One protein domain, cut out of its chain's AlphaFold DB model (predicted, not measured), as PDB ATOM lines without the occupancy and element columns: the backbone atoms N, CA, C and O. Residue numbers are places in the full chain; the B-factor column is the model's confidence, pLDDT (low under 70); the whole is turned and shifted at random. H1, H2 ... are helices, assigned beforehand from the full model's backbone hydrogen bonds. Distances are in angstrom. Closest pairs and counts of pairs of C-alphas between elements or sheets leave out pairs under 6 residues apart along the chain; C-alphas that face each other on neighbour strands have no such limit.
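Overview. This is residues 10 to 113 of the 194 residues of an uncharacterized protein of Symbiodinium microadriaticum (UniProt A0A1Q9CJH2). A long helix, H4, makes the longest axis, with H1 side by side with it and running opposite ways. H3 crosses H4 at about a right angle, touching its residues 100 to 104, and H2 crosses H3 in turn, while residues 82 to 87 stick out where H4 begins. The printed part has 104 residues with four named helices, in the order H1, H2, H3, H4, and no named strand; the class is all helix. It is compact, with a radius of gyration of the C-alphas of 14.5 A, and spans 46 by 31 by 18 A.

Along the chain. Start with the longest helix, H4, residues 86 to 107: find C-alpha 86 at (150.232, 136.621, 114.196), and from there it runs 31.5 A to C-alpha 107 at (150.398, 167.961, 110.749). Go back to the first printed residue for H1, residues 10 to 25, which begins with C-alpha 10 at (155.817, 172.453, 98.717) and is 22.7 A long. Next comes H2, residues 33 to 43, 15.6 A from first to last C-alpha. H3, residues 56 to 67, is 15.4 A long.

Arrangement. Look first at Leu 99 in H4, where H1 touches it: the closest C-alphas, those of Ile 21 and Leu 99, are 6.3 A apart. H1 and H4 stand at a shallow tilt of 24 degrees and run opposite ways. A few residues on, H4 touches H3 with residues 100 to 104 alone, and the closest C-alphas, those of Phe 60 and Cys 103, are 6.7 A apart. Their lines are about perpendicular, at 84 degrees. From H3 look to H2, which touches it: the closest C-alphas, those of Tyr 42 and Phe 61, are 5.0 A apart, and the lines are about perpendicular at 90 degrees. H2 is close to H4 but not clearly touching it, with the closest C-alphas, those of Ser 34 and Trp 96, 7.5 A apart. H2 and H4 run the same way at 36 degrees, only just a steep tilt. H1 is apart from both H2 and H3. In H1, H2, H3 and H4 every O i to N i+4 pair is within hydrogen-bond range.

Size, cuts and confidence. The two C-alphas farthest apart are those of Gly 84 and Ser 112, at 45.7 A. The first and last printed C-alphas, those of Glu 10 and Phe 113, are 8.2 A apart. The printed part has no cut. The link from H1 to H2 is short, with 7 residues; those from H2 to H3, residues 44 to 55, and from H3 to H4, residues 68 to 85, are long. The mean pLDDT of the printed part is 93.0, and residue 83 is the one printed residue under 70.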
ATOM      1  N   GLU A  10     156.139 172.713  97.312       93.44
ATOM      2  CA  GLU A  10     155.817 172.453  98.717       93.44
ATOM      3  C   GLU A  10     154.350 172.044  98.865       93.44
ATOM      4  O   GLU A  10     154.058 171.074  99.566       93.44
ATOM      5  N   LEU A  11     153.439 172.701  98.135       94.50
ATOM      6  CA  LEU A  11     152.023 172.335  98.105       94.50
ATOM      7  C   LEU A  11     151.856 170.929  97.539       94.50
ATOM      8  O   LEU A  11     151.259 170.068  98.183       94.50
ATOM      9  N   MET A  12     152.459 170.664  96.377       95.00
ATOM     10  CA  MET A  12     152.406 169.342  95.757       95.00
ATOM     11  C   MET A  12     152.973 168.262  96.689       95.00
ATOM     12  O   MET A  12     152.446 167.152  96.743       95.00
ATOM     13  N   HIS A  13     154.028 168.567  97.450       94.50
ATOM     14  CA  HIS A  13     154.585 167.640  98.430       94.50
ATOM     15  C   HIS A  13     153.602 167.334  99.570       94.50
ATOM     16  O   HIS A  13     153.415 166.159  99.895       94.50
ATOM     17  N   GLN A  14     152.933 168.347 100.130       95.25
ATOM     18  CA  GLN A  14     151.919 168.135 101.169       95.25
ATOM     19  C   GLN A  14     150.728 167.320 100.654       95.25
ATOM     20  O   GLN A  14     150.287 166.386 101.321       95.25
ATOM     21  N   LEU A  15     150.257 167.598  99.436       96.19
ATOM     22  CA  LEU A  15     149.164 166.837  98.822       96.19
ATOM     23  C   LEU A  15     149.551 165.378  98.559       96.19
ATOM     24  O   LEU A  15     148.754 164.475  98.802       96.19
ATOM     25  N   ARG A  16     150.793 165.111  98.136       95.38
ATOM     26  CA  ARG A  16     151.301 163.732  98.010       95.38
ATOM     27  C   ARG A  16     151.290 162.993  99.332       95.38
ATOM     28  O   ARG A  16     150.896 161.829  99.353       95.38
ATOM     29  N   LEU A  17     151.750 163.646 100.396       95.69
ATOM     30  CA  LEU A  17     151.780 163.063 101.730       95.69
ATOM     31  C   LEU A  17     150.357 162.758 102.211       95.69
ATOM     32  O   LEU A  17     150.094 161.657 102.688       95.69
ATOM     33  N   PHE A  18     149.423 163.680 101.986       96.38
ATOM     34  CA  PHE A  18     148.010 163.485 102.286       96.38
ATOM     35  C   PHE A  18     147.402 162.295 101.522       96.38
ATOM     36  O   PHE A  18     146.779 161.419 102.122       96.38
ATOM     37  N   LEU A  19     147.646 162.187 100.212       97.06
ATOM     38  CA  LEU A  19     147.192 161.037  99.419       97.06
ATOM     39  C   LEU A  19     147.852 159.718  99.856       97.06
ATOM     40  O   LEU A  19     147.223 158.663  99.796       97.06
ATOM     41  N   GLU A  20     149.102 159.753 100.316       96.06
ATOM     42  CA  GLU A  20     149.792 158.580 100.862       96.06
ATOM     43  C   GLU A  20     149.181 158.119 102.191       96.06
ATOM     44  O   GLU A  20     148.992 156.918 102.388       96.06
ATOM     45  N   ILE A  21     148.792 159.058 103.060       97.44
ATOM     46  CA  ILE A  21     148.026 158.773 104.281       97.44
ATOM     47  C   ILE A  21     146.705 158.083 103.923       97.44
ATOM     48  O   ILE A  21     146.403 157.022 104.468       97.44
ATOM     49  N   HIS A  22     145.945 158.633 102.972       96.62
ATOM     50  CA  HIS A  22     144.683 158.043 102.511       96.62
ATOM     51  C   HIS A  22     144.867 156.645 101.904       96.62
ATOM     52  O   HIS A  22     144.067 155.735 102.136       96.62
ATOM     53  N   GLU A  23     145.940 156.438 101.146       95.44
ATOM     54  CA  GLU A  23     146.241 155.136 100.568       95.44
ATOM     55  C   GLU A  23     146.659 154.102 101.618       95.44
ATOM     56  O   GLU A  23     146.325 152.914 101.518       95.44
ATOM     57  N   LEU A  24     147.413 154.530 102.627       95.81
ATOM     58  CA  LEU A  24     147.778 153.684 103.749       95.81
ATOM     59  C   LEU A  24     146.547 153.321 104.580       95.81
ATOM     60  O   LEU A  24     146.374 152.155 104.931       95.81
ATOM     61  N   TRP A  25     145.661 154.290 104.810       96.19
ATOM     62  CA  TRP A  25     144.415 154.111 105.546       96.19
ATOM     63  C   TRP A  25     143.537 153.003 104.963       96.19
ATOM     64  O   TRP A  25     143.028 152.161 105.693       96.19
ATOM     65  N   ARG A  26     143.455 152.909 103.632       92.62
ATOM     66  CA  ARG A  26     142.706 151.848 102.938       92.62
ATOM     67  C   ARG A  26     143.235 150.425 103.149       92.62
ATOM     68  O   ARG A  26     142.559 149.473 102.771       92.62
ATOM     69  N   GLN A  27     144.449 150.268 103.674       93.44
ATOM     70  CA  GLN A  27     145.058 148.961 103.954       93.44
ATOM     71  C   GLN A  27     144.876 148.531 105.411       93.44
ATOM     72  O   GLN A  27     145.144 147.376 105.755       93.44
ATOM     73  N   ILE A  28     144.464 149.463 106.267       95.75
ATOM     74  CA  ILE A  28     144.269 149.226 107.687       95.75
ATOM     75  C   ILE A  28     142.906 148.582 107.911       95.75
ATOM     76  O   ILE A  28     141.904 148.974 107.317       95.75
ATOM     77  N   ASP A  29     142.883 147.583 108.787       95.19
ATOM     78  CA  ASP A  29     141.654 146.943 109.231       95.19
ATOM     79  C   ASP A  29     140.871 147.902 110.148       95.19
ATOM     80  O   ASP A  29     141.359 148.235 111.243       95.19
ATOM     81  N   PRO A  30     139.669 148.346 109.731       93.69
ATOM     82  CA  PRO A  30     138.850 149.263 110.517       93.69
ATOM     83  C   PRO A  30     138.362 148.647 111.835       93.69
ATOM     84  O   PRO A  30     137.974 149.390 112.731       93.69
ATOM     85  N   ASP A  31     138.409 147.320 111.978       94.38
ATOM     86  CA  ASP A  31     137.990 146.577 113.170       94.38
ATOM     87  C   ASP A  31     139.184 146.067 114.001       94.38
ATOM     88  O   ASP A  31     139.030 145.232 114.898       94.38
ATOM     89  N   SER A  32     140.395 146.559 113.711       94.88
ATOM     90  CA  SER A  32     141.591 146.282 114.513       94.88
ATOM     91  C   SER A  32     141.505 146.883 115.928       94.88
ATOM     92  O   SER A  32     140.909 147.945 116.115       94.88
ATOM     93  N   PRO A  33     142.193 146.298 116.931       93.62
ATOM     94  CA  PRO A  33     142.260 146.876 118.279       93.62
ATOM     95  C   PRO A  33     142.778 148.323 118.301       93.62
ATOM     96  O   PRO A  33     142.310 149.158 119.075       93.62
ATOM     97  N   SER A  34     143.726 148.642 117.415       95.06
ATOM     98  CA  SER A  34     144.252 149.999 117.242       95.06
ATOM     99  C   SER A  34     143.190 150.980 116.738       95.06
ATOM    100  O   SER A  34     143.160 152.109 117.226       95.06
ATOM    101  N   ALA A  35     142.292 150.558 115.836       95.44
ATOM    102  CA  ALA A  35     141.165 151.374 115.382       95.44
ATOM    103  C   ALA A  35     140.209 151.690 116.537       95.44
ATOM    104  O   ALA A  35     139.866 152.852 116.746       95.44
ATOM    105  N   SER A  36     139.834 150.683 117.333       95.06
ATOM    106  CA  SER A  36     138.971 150.877 118.507       95.06
ATOM    107  C   SER A  36     139.581 151.874 119.493       95.06
ATOM    108  O   SER A  36     138.913 152.830 119.878       95.06
ATOM    109  N   ARG A  37     140.876 151.727 119.805       95.19
ATOM    110  CA  ARG A  37     141.613 152.652 120.680       95.19
ATOM    111  C   ARG A  37     141.596 154.093 120.159       95.19
ATOM    112  O   ARG A  37     141.398 155.023 120.932       95.19
ATOM    113  N   VAL A  38     141.830 154.285 118.859       96.44
ATOM    114  CA  VAL A  38     141.823 155.622 118.240       96.44
ATOM    115  C   VAL A  38     140.420 156.225 118.265       96.44
ATOM    116  O   VAL A  38     140.273 157.406 118.562       96.44
ATOM    117  N   LEU A  39     139.386 155.424 117.995       95.62
ATOM    118  CA  LEU A  39     137.997 155.878 118.019       95.62
ATOM    119  C   LEU A  39     137.546 156.278 119.429       95.62
ATOM    120  O   LEU A  39     136.856 157.282 119.585       95.62
ATOM    121  N   GLU A  40     137.926 155.506 120.446       95.69
ATOM    122  CA  GLU A  40     137.674 155.837 121.851       95.69
ATOM    123  C   GLU A  40     138.370 157.143 122.231       95.69
ATOM    124  O   GLU A  40     137.702 158.079 122.662       95.69
ATOM    125  N   GLY A  41     139.670 157.259 121.949       96.12
ATOM    126  CA  GLY A  41     140.419 158.482 122.228       96.12
ATOM    127  C   GLY A  41     139.905 159.703 121.461       96.12
ATOM    128  O   GLY A  41     139.909 160.803 122.000       96.12
ATOM    129  N   TYR A  42     139.412 159.534 120.229       95.88
ATOM    130  CA  TYR A  42     138.764 160.610 119.473       95.88
ATOM    131  C   TYR A  42     137.466 161.085 120.142       95.88
ATOM    132  O   TYR A  42     137.237 162.287 120.234       95.88
ATOM    133  N   ARG A  43     136.635 160.163 120.643       95.56
ATOM    134  CA  ARG A  43     135.364 160.485 121.319       95.56
ATOM    135  C   ARG A  43     135.547 161.194 122.659       95.56
ATOM    136  O   ARG A  43     134.613 161.835 123.130       95.56
ATOM    137  N   GLU A  44     136.716 161.060 123.273       95.88
ATOM    138  CA  GLU A  44     137.070 161.761 124.508       95.88
ATOM    139  C   GLU A  44     137.496 163.217 124.270       95.88
ATOM    140  O   GLU A  44     137.548 163.993 125.223       95.88
ATOM    141  N   ILE A  45     137.786 163.609 123.023       93.81
ATOM    142  CA  ILE A  45     138.137 164.989 122.671       93.81
ATOM    143  C   ILE A  45     136.838 165.804 122.558       93.81
ATOM    144  O   ILE A  45     136.003 165.484 121.710       93.81
ATOM    145  N   PRO A  46     136.644 166.861 123.373       93.62
ATOM    146  CA  PRO A  46     135.494 167.746 123.220       93.62
ATOM    147  C   PRO A  46     135.451 168.369 121.820       93.62
ATOM    148  O   PRO A  46     136.497 168.696 121.260       93.62
ATOM    149  N   ASN A  47     134.250 168.567 121.269       86.44
ATOM    150  CA  ASN A  47     134.083 169.117 119.917       86.44
ATOM    151  C   ASN A  47     134.780 170.476 119.744       86.44
ATOM    152  O   ASN A  47     135.426 170.691 118.723       86.44
ATOM    153  N   ASP A  48     134.713 171.318 120.776       88.50
ATOM    154  CA  ASP A  48     135.245 172.687 120.774       88.50
ATOM    155  C   ASP A  48     136.619 172.757 121.468       88.50
ATOM    156  O   ASP A  48     137.019 173.785 122.012       88.50
ATOM    157  N   TYR A  49     137.333 171.626 121.553       90.88
ATOM    158  CA  TYR A  49     138.643 171.594 122.192       90.88
ATOM    159  C   TYR A  49     139.692 172.249 121.280       90.88
ATOM    160  O   TYR A  49     139.906 171.747 120.173       90.88
ATOM    161  N   PRO A  50     140.384 173.317 121.725       91.19
ATOM    162  CA  PRO A  50     141.310 174.047 120.864       91.19
ATOM    163  C   PRO A  50     142.466 173.164 120.395       91.19
ATOM    164  O   PRO A  50     143.110 172.470 121.194       91.19
ATOM    165  N   ARG A  51     142.753 173.189 119.092       86.56
ATOM    166  CA  ARG A  51     143.758 172.315 118.469       86.56
ATOM    167  C   ARG A  51     145.167 172.588 118.994       86.56
ATOM    168  O   ARG A  51     145.974 171.666 119.098       86.56
ATOM    169  N   GLU A  52     145.459 173.825 119.380       89.81
ATOM    170  CA  GLU A  52     146.748 174.260 119.929       89.81
ATOM    171  C   GLU A  52     147.008 173.650 121.312       89.81
ATOM    172  O   GLU A  52     148.159 173.505 121.722       89.81
ATOM    173  N   GLN A  53     145.940 173.268 122.019       92.44
ATOM    174  CA  GLN A  53     146.002 172.626 123.333       92.44
ATOM    175  C   GLN A  53     146.040 171.096 123.236       92.44
ATOM    176  O   GLN A  53     146.321 170.425 124.230       92.44
ATOM    177  N   MET A  54     145.784 170.526 122.053       94.06
ATOM    178  CA  MET A  54     145.852 169.083 121.845       94.06
ATOM    179  C   MET A  54     147.293 168.580 121.913       94.06
ATOM    180  O   MET A  54     148.195 169.098 121.253       94.06
ATOM    181  N   THR A  55     147.487 167.489 122.648       94.69
ATOM    182  CA  THR A  55     148.696 166.664 122.538       94.69
ATOM    183  C   THR A  55     148.821 166.073 121.130       94.69
ATOM    184  O   THR A  55     147.821 165.896 120.433       94.69
ATOM    185  N   ASP A  56     150.030 165.682 120.719       93.12
ATOM    186  CA  ASP A  56     150.248 165.043 119.410       93.12
ATOM    187  C   ASP A  56     149.374 163.793 119.219       93.12
ATOM    188  O   ASP A  56     148.832 163.556 118.141       93.12
ATOM    189  N   GLN A  57     149.159 163.028 120.293       95.00
ATOM    190  CA  GLN A  57     148.284 161.860 120.268       95.00
ATOM    191  C   GLN A  57     146.818 162.242 120.016       95.00
ATOM    192  O   GLN A  57     146.145 161.599 119.212       95.00
ATOM    193  N   GLN A  58     146.317 163.300 120.659       95.56
ATOM    194  CA  GLN A  58     144.961 163.804 120.414       95.56
ATOM    195  C   GLN A  58     144.819 164.376 119.002       95.56
ATOM    196  O   GLN A  58     143.808 164.117 118.354       95.56
ATOM    197  N   LYS A  59     145.833 165.082 118.488       94.62
ATOM    198  CA  LYS A  59     145.858 165.555 117.094       94.62
ATOM    199  C   LYS A  59     145.786 164.392 116.111       94.62
ATOM    200  O   LYS A  59     145.041 164.472 115.136       94.62
ATOM    201  N   PHE A  60     146.508 163.304 116.380       96.38
ATOM    202  CA  PHE A  60     146.430 162.085 115.582       96.38
ATOM    203  C   PHE A  60     145.034 161.447 115.654       96.38
ATOM    204  O   PHE A  60     144.441 161.151 114.617       96.38
ATOM    205  N   PHE A  61     144.467 161.282 116.854       97.00
ATOM    206  CA  PHE A  61     143.123 160.715 117.022       97.00
ATOM    207  C   PHE A  61     142.045 161.565 116.353       97.00
ATOM    208  O   PHE A  61     141.187 161.023 115.659       97.00
ATOM    209  N   ASN A  62     142.118 162.889 116.499       95.19
ATOM    210  CA  ASN A  62     141.227 163.831 115.834       95.19
ATOM    211  C   ASN A  62     141.344 163.733 114.312       95.19
ATOM    212  O   ASN A  62     140.326 163.632 113.634       95.19
ATOM    213  N   PHE A  63     142.563 163.682 113.776       95.06
ATOM    214  CA  PHE A  63     142.784 163.550 112.340       95.06
ATOM    215  C   PHE A  63     142.195 162.244 111.790       95.06
ATOM    216  O   PHE A  63     141.415 162.262 110.842       95.06
ATOM    217  N   VAL A  64     142.495 161.100 112.406       96.44
ATOM    218  CA  VAL A  64     141.970 159.804 111.943       96.44
ATOM    219  C   VAL A  64     140.449 159.708 112.141       96.44
ATOM    220  O   VAL A  64     139.732 159.250 111.254       96.44
ATOM    221  N   GLY A  65     139.940 160.172 113.284       94.62
ATOM    222  CA  GLY A  65     138.517 160.170 113.619       94.62
ATOM    223  C   GLY A  65     137.678 161.045 112.693       94.62
ATOM    224  O   GLY A  65     136.690 160.579 112.126       94.62
ATOM    225  N   ARG A  66     138.094 162.301 112.516       92.00
ATOM    226  CA  ARG A  66     137.351 163.328 111.777       92.00
ATOM    227  C   ARG A  66     137.695 163.341 110.290       92.00
ATOM    228  O   ARG A  66     136.791 163.251 109.468       92.00
ATOM    229  N   ILE A  67     138.979 163.443 109.940       91.88
ATOM    230  CA  ILE A  67     139.427 163.643 108.549       91.88
ATOM    231  C   ILE A  67     139.388 162.332 107.763       91.88
ATOM    232  O   ILE A  67     138.839 162.288 106.666       91.88
ATOM    233  N   LEU A  68     139.904 161.240 108.336       94.38
ATOM    234  CA  LEU A  68     139.841 159.918 107.694       94.38
ATOM    235  C   LEU A  68     138.505 159.190 107.933       94.38
ATOM    236  O   LEU A  68     138.309 158.093 107.401       94.38
ATOM    237  N   ASN A  69     137.586 159.806 108.693       93.69
ATOM    238  CA  ASN A  69     136.240 159.308 108.999       93.69
ATOM    239  C   ASN A  69     136.270 157.861 109.521       93.69
ATOM    240  O   ASN A  69     135.610 156.968 108.977       93.69
ATOM    241  N   LEU A  70     137.078 157.616 110.559       94.25
ATOM    242  CA  LEU A  70     137.209 156.294 111.165       94.25
ATOM    243  C   LEU A  70     135.861 155.772 111.670       94.25
ATOM    244  O   LEU A  70     135.164 156.400 112.470       94.25
ATOM    245  N   ARG A  71     135.537 154.554 111.235       92.81
ATOM    246  CA  ARG A  71     134.369 153.791 111.667       92.81
ATOM    247  C   ARG A  71     134.782 152.350 111.908       92.81
ATOM    248  O   ARG A  71     135.414 151.748 111.048       92.81
ATOM    249  N   VAL A  72     134.382 151.819 113.057       92.38
ATOM    250  CA  VAL A  72     134.454 150.390 113.380       92.38
ATOM    251  C   VAL A  72     133.114 149.777 112.976       92.38
ATOM    252  O   VAL A  72     132.059 150.291 113.357       92.38
ATOM    253  N   TRP A  73     133.145 148.711 112.185       90.75
ATOM    254  CA  TRP A  73     131.968 148.046 111.624       90.75
ATOM    255  C   TRP A  73     131.558 146.823 112.439       90.75
ATOM    256  O   TRP A  73     130.365 146.554 112.605       90.75
ATOM    257  N   ASN A  74     132.530 146.093 112.985       91.94
ATOM    258  CA  ASN A  74     132.297 144.908 113.788       91.94
ATOM    259  C   ASN A  74     132.451 145.206 115.283       91.94
ATOM    260  O   ASN A  74     133.549 145.409 115.794       91.94
ATOM    261  N   ARG A  75     131.340 145.123 116.025       87.56
ATOM    262  CA  ARG A  75     131.325 145.303 117.488       87.56
ATOM    263  C   ARG A  75     132.184 144.296 118.261       87.56
ATOM    264  O   ARG A  75     132.483 144.538 119.423       87.56
ATOM    265  N   TYR A  76     132.500 143.154 117.653       88.69
ATOM    266  CA  TYR A  76     133.342 142.117 118.250       88.69
ATOM    267  C   TYR A  76     134.815 142.241 117.844       88.69
ATOM    268  O   TYR A  76     135.620 141.421 118.266       88.69
ATOM    269  N   GLY A  77     135.161 143.248 117.035       89.94
ATOM    270  CA  GLY A  77     136.496 143.403 116.472       89.94
ATOM    271  C   GLY A  77     136.804 142.389 115.371       89.94
ATOM    272  O   GLY A  77     135.990 141.540 114.998       89.94
ATOM    273  N   SER A  78     137.994 142.510 114.804       90.62
ATOM    274  CA  SER A  78     138.446 141.648 113.718       90.62
ATOM    275  C   SER A  78     138.869 140.257 114.224       90.62
ATOM    276  O   SER A  78     139.706 140.152 115.126       90.62
ATOM    277  N   PRO A  79     138.365 139.156 113.622       88.88
ATOM    278  CA  PRO A  79     138.672 137.791 114.065       88.88
ATOM    279  C   PRO A  79     140.139 137.403 113.834       88.88
ATOM    280  O   PRO A  79     140.617 136.401 114.365       88.88
ATOM    281  N   PHE A  80     140.869 138.187 113.037       88.56
ATOM    282  CA  PHE A  80     142.267 137.934 112.704       88.56
ATOM    283  C   PHE A  80     143.237 138.307 113.836       88.56
ATOM    284  O   PHE A  80     144.430 138.024 113.729       88.56
ATOM    285  N   PHE A  81     142.747 138.889 114.937       87.56
ATOM    286  CA  PHE A  81     143.572 139.250 116.094       87.56
ATOM    287  C   PHE A  81     143.511 138.232 117.245       87.56
ATOM    288  O   PHE A  81     144.457 138.165 118.028       87.56
ATOM    289  N   ASP A  82     142.477 137.384 117.313       76.44
ATOM    290  CA  ASP A  82     142.240 136.514 118.477       76.44
ATOM    291  C   ASP A  82     142.924 135.140 118.406       76.44
ATOM    292  O   ASP A  82     143.237 134.549 119.441       76.44
ATOM    293  N   SER A  83     143.197 134.584 117.219       68.06
ATOM    294  CA  SER A  83     143.945 133.318 117.121       68.06
ATOM    295  C   SER A  83     144.508 133.030 115.723       68.06
ATOM    296  O   SER A  83     143.834 133.163 114.710       68.06
ATOM    297  N   GLY A  84     145.775 132.602 115.667       70.06
ATOM    298  CA  GLY A  84     146.418 132.016 114.479       70.06
ATOM    299  C   GLY A  84     147.148 132.982 113.536       70.06
ATOM    300  O   GLY A  84     148.201 132.620 113.015       70.06
ATOM    301  N   TYR A  85     146.682 134.221 113.367       86.44
ATOM    302  CA  TYR A  85     147.193 135.139 112.335       86.44
ATOM    303  C   TYR A  85     148.188 136.180 112.871       86.44
ATOM    304  O   TYR A  85     148.057 137.382 112.648       86.44
ATOM    305  N   LYS A  86     149.235 135.725 113.572       88.31
ATOM    306  CA  LYS A  86     150.232 136.621 114.196       88.31
ATOM    307  C   LYS A  86     150.900 137.573 113.202       88.31
ATOM    308  O   LYS A  86     151.215 138.701 113.566       88.31
ATOM    309  N   ASP A  87     151.133 137.127 111.972       92.38
ATOM    310  CA  ASP A  87     151.787 137.958 110.959       92.38
ATOM    311  C   ASP A  87     150.852 139.038 110.408       92.38
ATOM    312  O   ASP A  87     151.306 140.145 110.139       92.38
ATOM    313  N   TYR A  88     149.544 138.767 110.350       92.75
ATOM    314  CA  TYR A  88     148.546 139.783 110.032       92.75
ATOM    315  C   TYR A  88     148.510 140.878 111.099       92.75
ATOM    316  O   TYR A  88     148.618 142.056 110.770       92.75
ATOM    317  N   ALA A  89     148.442 140.496 112.379       92.81
ATOM    318  CA  ALA A  89     148.443 141.454 113.484       92.81
ATOM    319  C   ALA A  89     149.715 142.324 113.490       92.81
ATOM    320  O   ALA A  89     149.630 143.543 113.601       92.81
ATOM    321  N   LYS A  90     150.894 141.717 113.279       93.38
ATOM    322  CA  LYS A  90     152.162 142.458 113.146       93.38
ATOM    323  C   LYS A  90     152.164 143.421 111.960       93.38
ATOM    324  O   LYS A  90     152.723 144.510 112.069       93.38
ATOM    325  N   GLU A  91     151.597 143.016 110.825       95.19
ATOM    326  CA  GLU A  91     151.503 143.896 109.661       95.19
ATOM    327  C   GLU A  91     150.556 145.065 109.938       95.19
ATOM    328  O   GLU A  91     150.917 146.206 109.666       95.19
ATOM    329  N   GLN A  92     149.407 144.822 110.570       96.00
ATOM    330  CA  GLN A  92     148.496 145.888 110.994       96.00
ATOM    331  C   GLN A  92     149.181 146.862 111.966       96.00
ATOM    332  O   GLN A  92     149.098 148.073 111.769       96.00
ATOM    333  N   ASP A  93     149.965 146.374 112.933       94.69
ATOM    334  CA  ASP A  93     150.777 147.233 113.806       94.69
ATOM    335  C   ASP A  93     151.789 148.087 113.022       94.69
ATOM    336  O   ASP A  93     152.026 149.253 113.352       94.69
ATOM    337  N   ARG A  94     152.407 147.523 111.976       97.06
ATOM    338  CA  ARG A  94     153.349 148.244 111.104       97.06
ATOM    339  C   ARG A  94     152.643 149.332 110.297       97.06
ATOM    340  O   ARG A  94     153.186 150.435 110.175       97.06
ATOM    341  N   LEU A  95     151.459 149.035 109.758       97.50
ATOM    342  CA  LEU A  95     150.640 149.990 109.013       97.50
ATOM    343  C   LEU A  95     150.204 151.146 109.918       97.50
ATOM    344  O   LEU A  95     150.423 152.298 109.556       97.50
ATOM    345  N   TRP A  96     149.710 150.861 111.126       97.44
ATOM    346  CA  TRP A  96     149.317 151.885 112.100       97.44
ATOM    347  C   TRP A  96     150.479 152.793 112.517       97.44
ATOM    348  O   TRP A  96     150.329 154.012 112.499       97.44
ATOM    349  N   LYS A  97     151.659 152.236 112.818       96.88
ATOM    350  CA  LYS A  97     152.862 153.041 113.124       96.88
ATOM    351  C   LYS A  97     153.295 153.913 111.950       96.88
ATOM    352  O   LYS A  97     153.777 155.027 112.138       96.88
ATOM    353  N   SER A  98     153.158 153.394 110.731       97.75
ATOM    354  CA  SER A  98     153.466 154.155 109.520       97.75
ATOM    355  C   SER A  98     152.458 155.289 109.319       97.75
ATOM    356  O   SER A  98     152.876 156.394 108.990       97.75
ATOM    357  N   LEU A  99     151.171 155.039 109.583       97.88
ATOM    358  CA  LEU A  99     150.106 156.036 109.502       97.88
ATOM    359  C   LEU A  99     150.334 157.158 110.508       97.88
ATOM    360  O   LEU A  99     150.344 158.316 110.120       97.88
ATOM    361  N   GLU A 100     150.585 156.816 111.770       97.06
ATOM    362  CA  GLU A 100     150.859 157.786 112.831       97.06
ATOM    363  C   GLU A 100     152.037 158.696 112.473       97.06
ATOM    364  O   GLU A 100     151.925 159.917 112.572       97.06
ATOM    365  N   ARG A 101     153.132 158.123 111.953       97.00
ATOM    366  CA  ARG A 101     154.283 158.903 111.482       97.00
ATOM    367  C   ARG A 101     153.912 159.851 110.339       97.00
ATOM    368  O   ARG A 101     154.265 161.022 110.410       97.00
ATOM    369  N   LEU A 102     153.225 159.364 109.302       96.81
ATOM    370  CA  LEU A 102     152.856 160.196 108.149       96.81
ATOM    371  C   LEU A 102     151.878 161.310 108.546       96.81
ATOM    372  O   LEU A 102     152.072 162.449 108.133       96.81
ATOM    373  N   CYS A 103     150.875 161.007 109.378       96.69
ATOM    374  CA  CYS A 103     149.948 162.003 109.914       96.69
ATOM    375  C   CYS A 103     150.695 163.080 110.702       96.69
ATOM    376  O   CYS A 103     150.483 164.263 110.472       96.69
ATOM    377  N   HIS A 104     151.614 162.683 111.578       94.94
ATOM    378  CA  HIS A 104     152.422 163.626 112.340       94.94
ATOM    379  C   HIS A 104     153.323 164.491 111.442       94.94
ATOM    380  O   HIS A 104     153.415 165.701 111.647       94.94
ATOM    381  N   ASP A 105     153.962 163.909 110.422       94.44
ATOM    382  CA  ASP A 105     154.796 164.661 109.477       94.44
ATOM    383  C   ASP A 105     153.969 165.653 108.639       94.44
ATOM    384  O   ASP A 105     154.435 166.762 108.373       94.44
ATOM    385  N   PHE A 106     152.731 165.293 108.289       94.75
ATOM    386  CA  PHE A 106     151.775 166.179 107.621       94.75
ATOM    387  C   PHE A 106     151.323 167.318 108.546       94.75
ATOM    388  O   PHE A 106     151.425 168.491 108.197       94.75
ATOM    389  N   GLN A 107     150.901 166.990 109.770       92.06
ATOM    390  CA  GLN A 107     150.398 167.961 110.749       92.06
ATOM    391  C   GLN A 107     151.470 168.953 111.215       92.06
ATOM    392  O   GLN A 107     151.162 170.103 111.504       92.06
ATOM    393  N   LYS A 108     152.752 168.571 111.221       91.12
ATOM    394  CA  LYS A 108     153.869 169.492 111.501       91.12
ATOM    395  C   LYS A 108     153.969 170.675 110.544       91.12
ATOM    396  O   LYS A 108     154.629 171.660 110.865       91.12
ATOM    397  N   LYS A 109     153.414 170.536 109.343       89.25
ATOM    398  CA  LYS A 109     153.477 171.539 108.282       89.25
ATOM    399  C   LYS A 109     152.186 172.330 108.135       89.25
ATOM    400  O   LYS A 109     152.148 173.198 107.273       89.25
ATOM    401  N   GLU A 110     151.197 172.077 108.988       83.62
ATOM    402  CA  GLU A 110     149.881 172.720 108.977       83.62
ATOM    403  C   GLU A 110     149.983 174.248 109.117       83.62
ATOM    404  O   GLU A 110     149.529 174.964 108.231       83.62
ATOM    405  N   ASP A 111     150.704 174.753 110.126       84.00
ATOM    406  CA  ASP A 111     150.891 176.204 110.342       84.00
ATOM    407  C   ASP A 111     151.651 176.899 109.199       84.00
ATOM    408  O   ASP A 111     151.581 178.115 109.018       84.00
ATOM    409  N   SER A 112     152.425 176.124 108.440       88.00
ATOM    410  CA  SER A 112     153.216 176.587 107.299       88.00
ATOM    411  C   SER A 112     152.661 176.074 105.972       88.00
ATOM    412  O   SER A 112     153.417 175.975 105.004       88.00
ATOM    413  N   PHE A 113     151.386 175.671 105.927       91.44
ATOM    414  CA  PHE A 113     150.817 175.102 104.713       91.44
ATOM    415  C   PHE A 113     150.899 176.157 103.594       91.44
ATOM    416  O   PHE A 113     150.571 177.324 103.829       91.44
TER     417      PHE A 113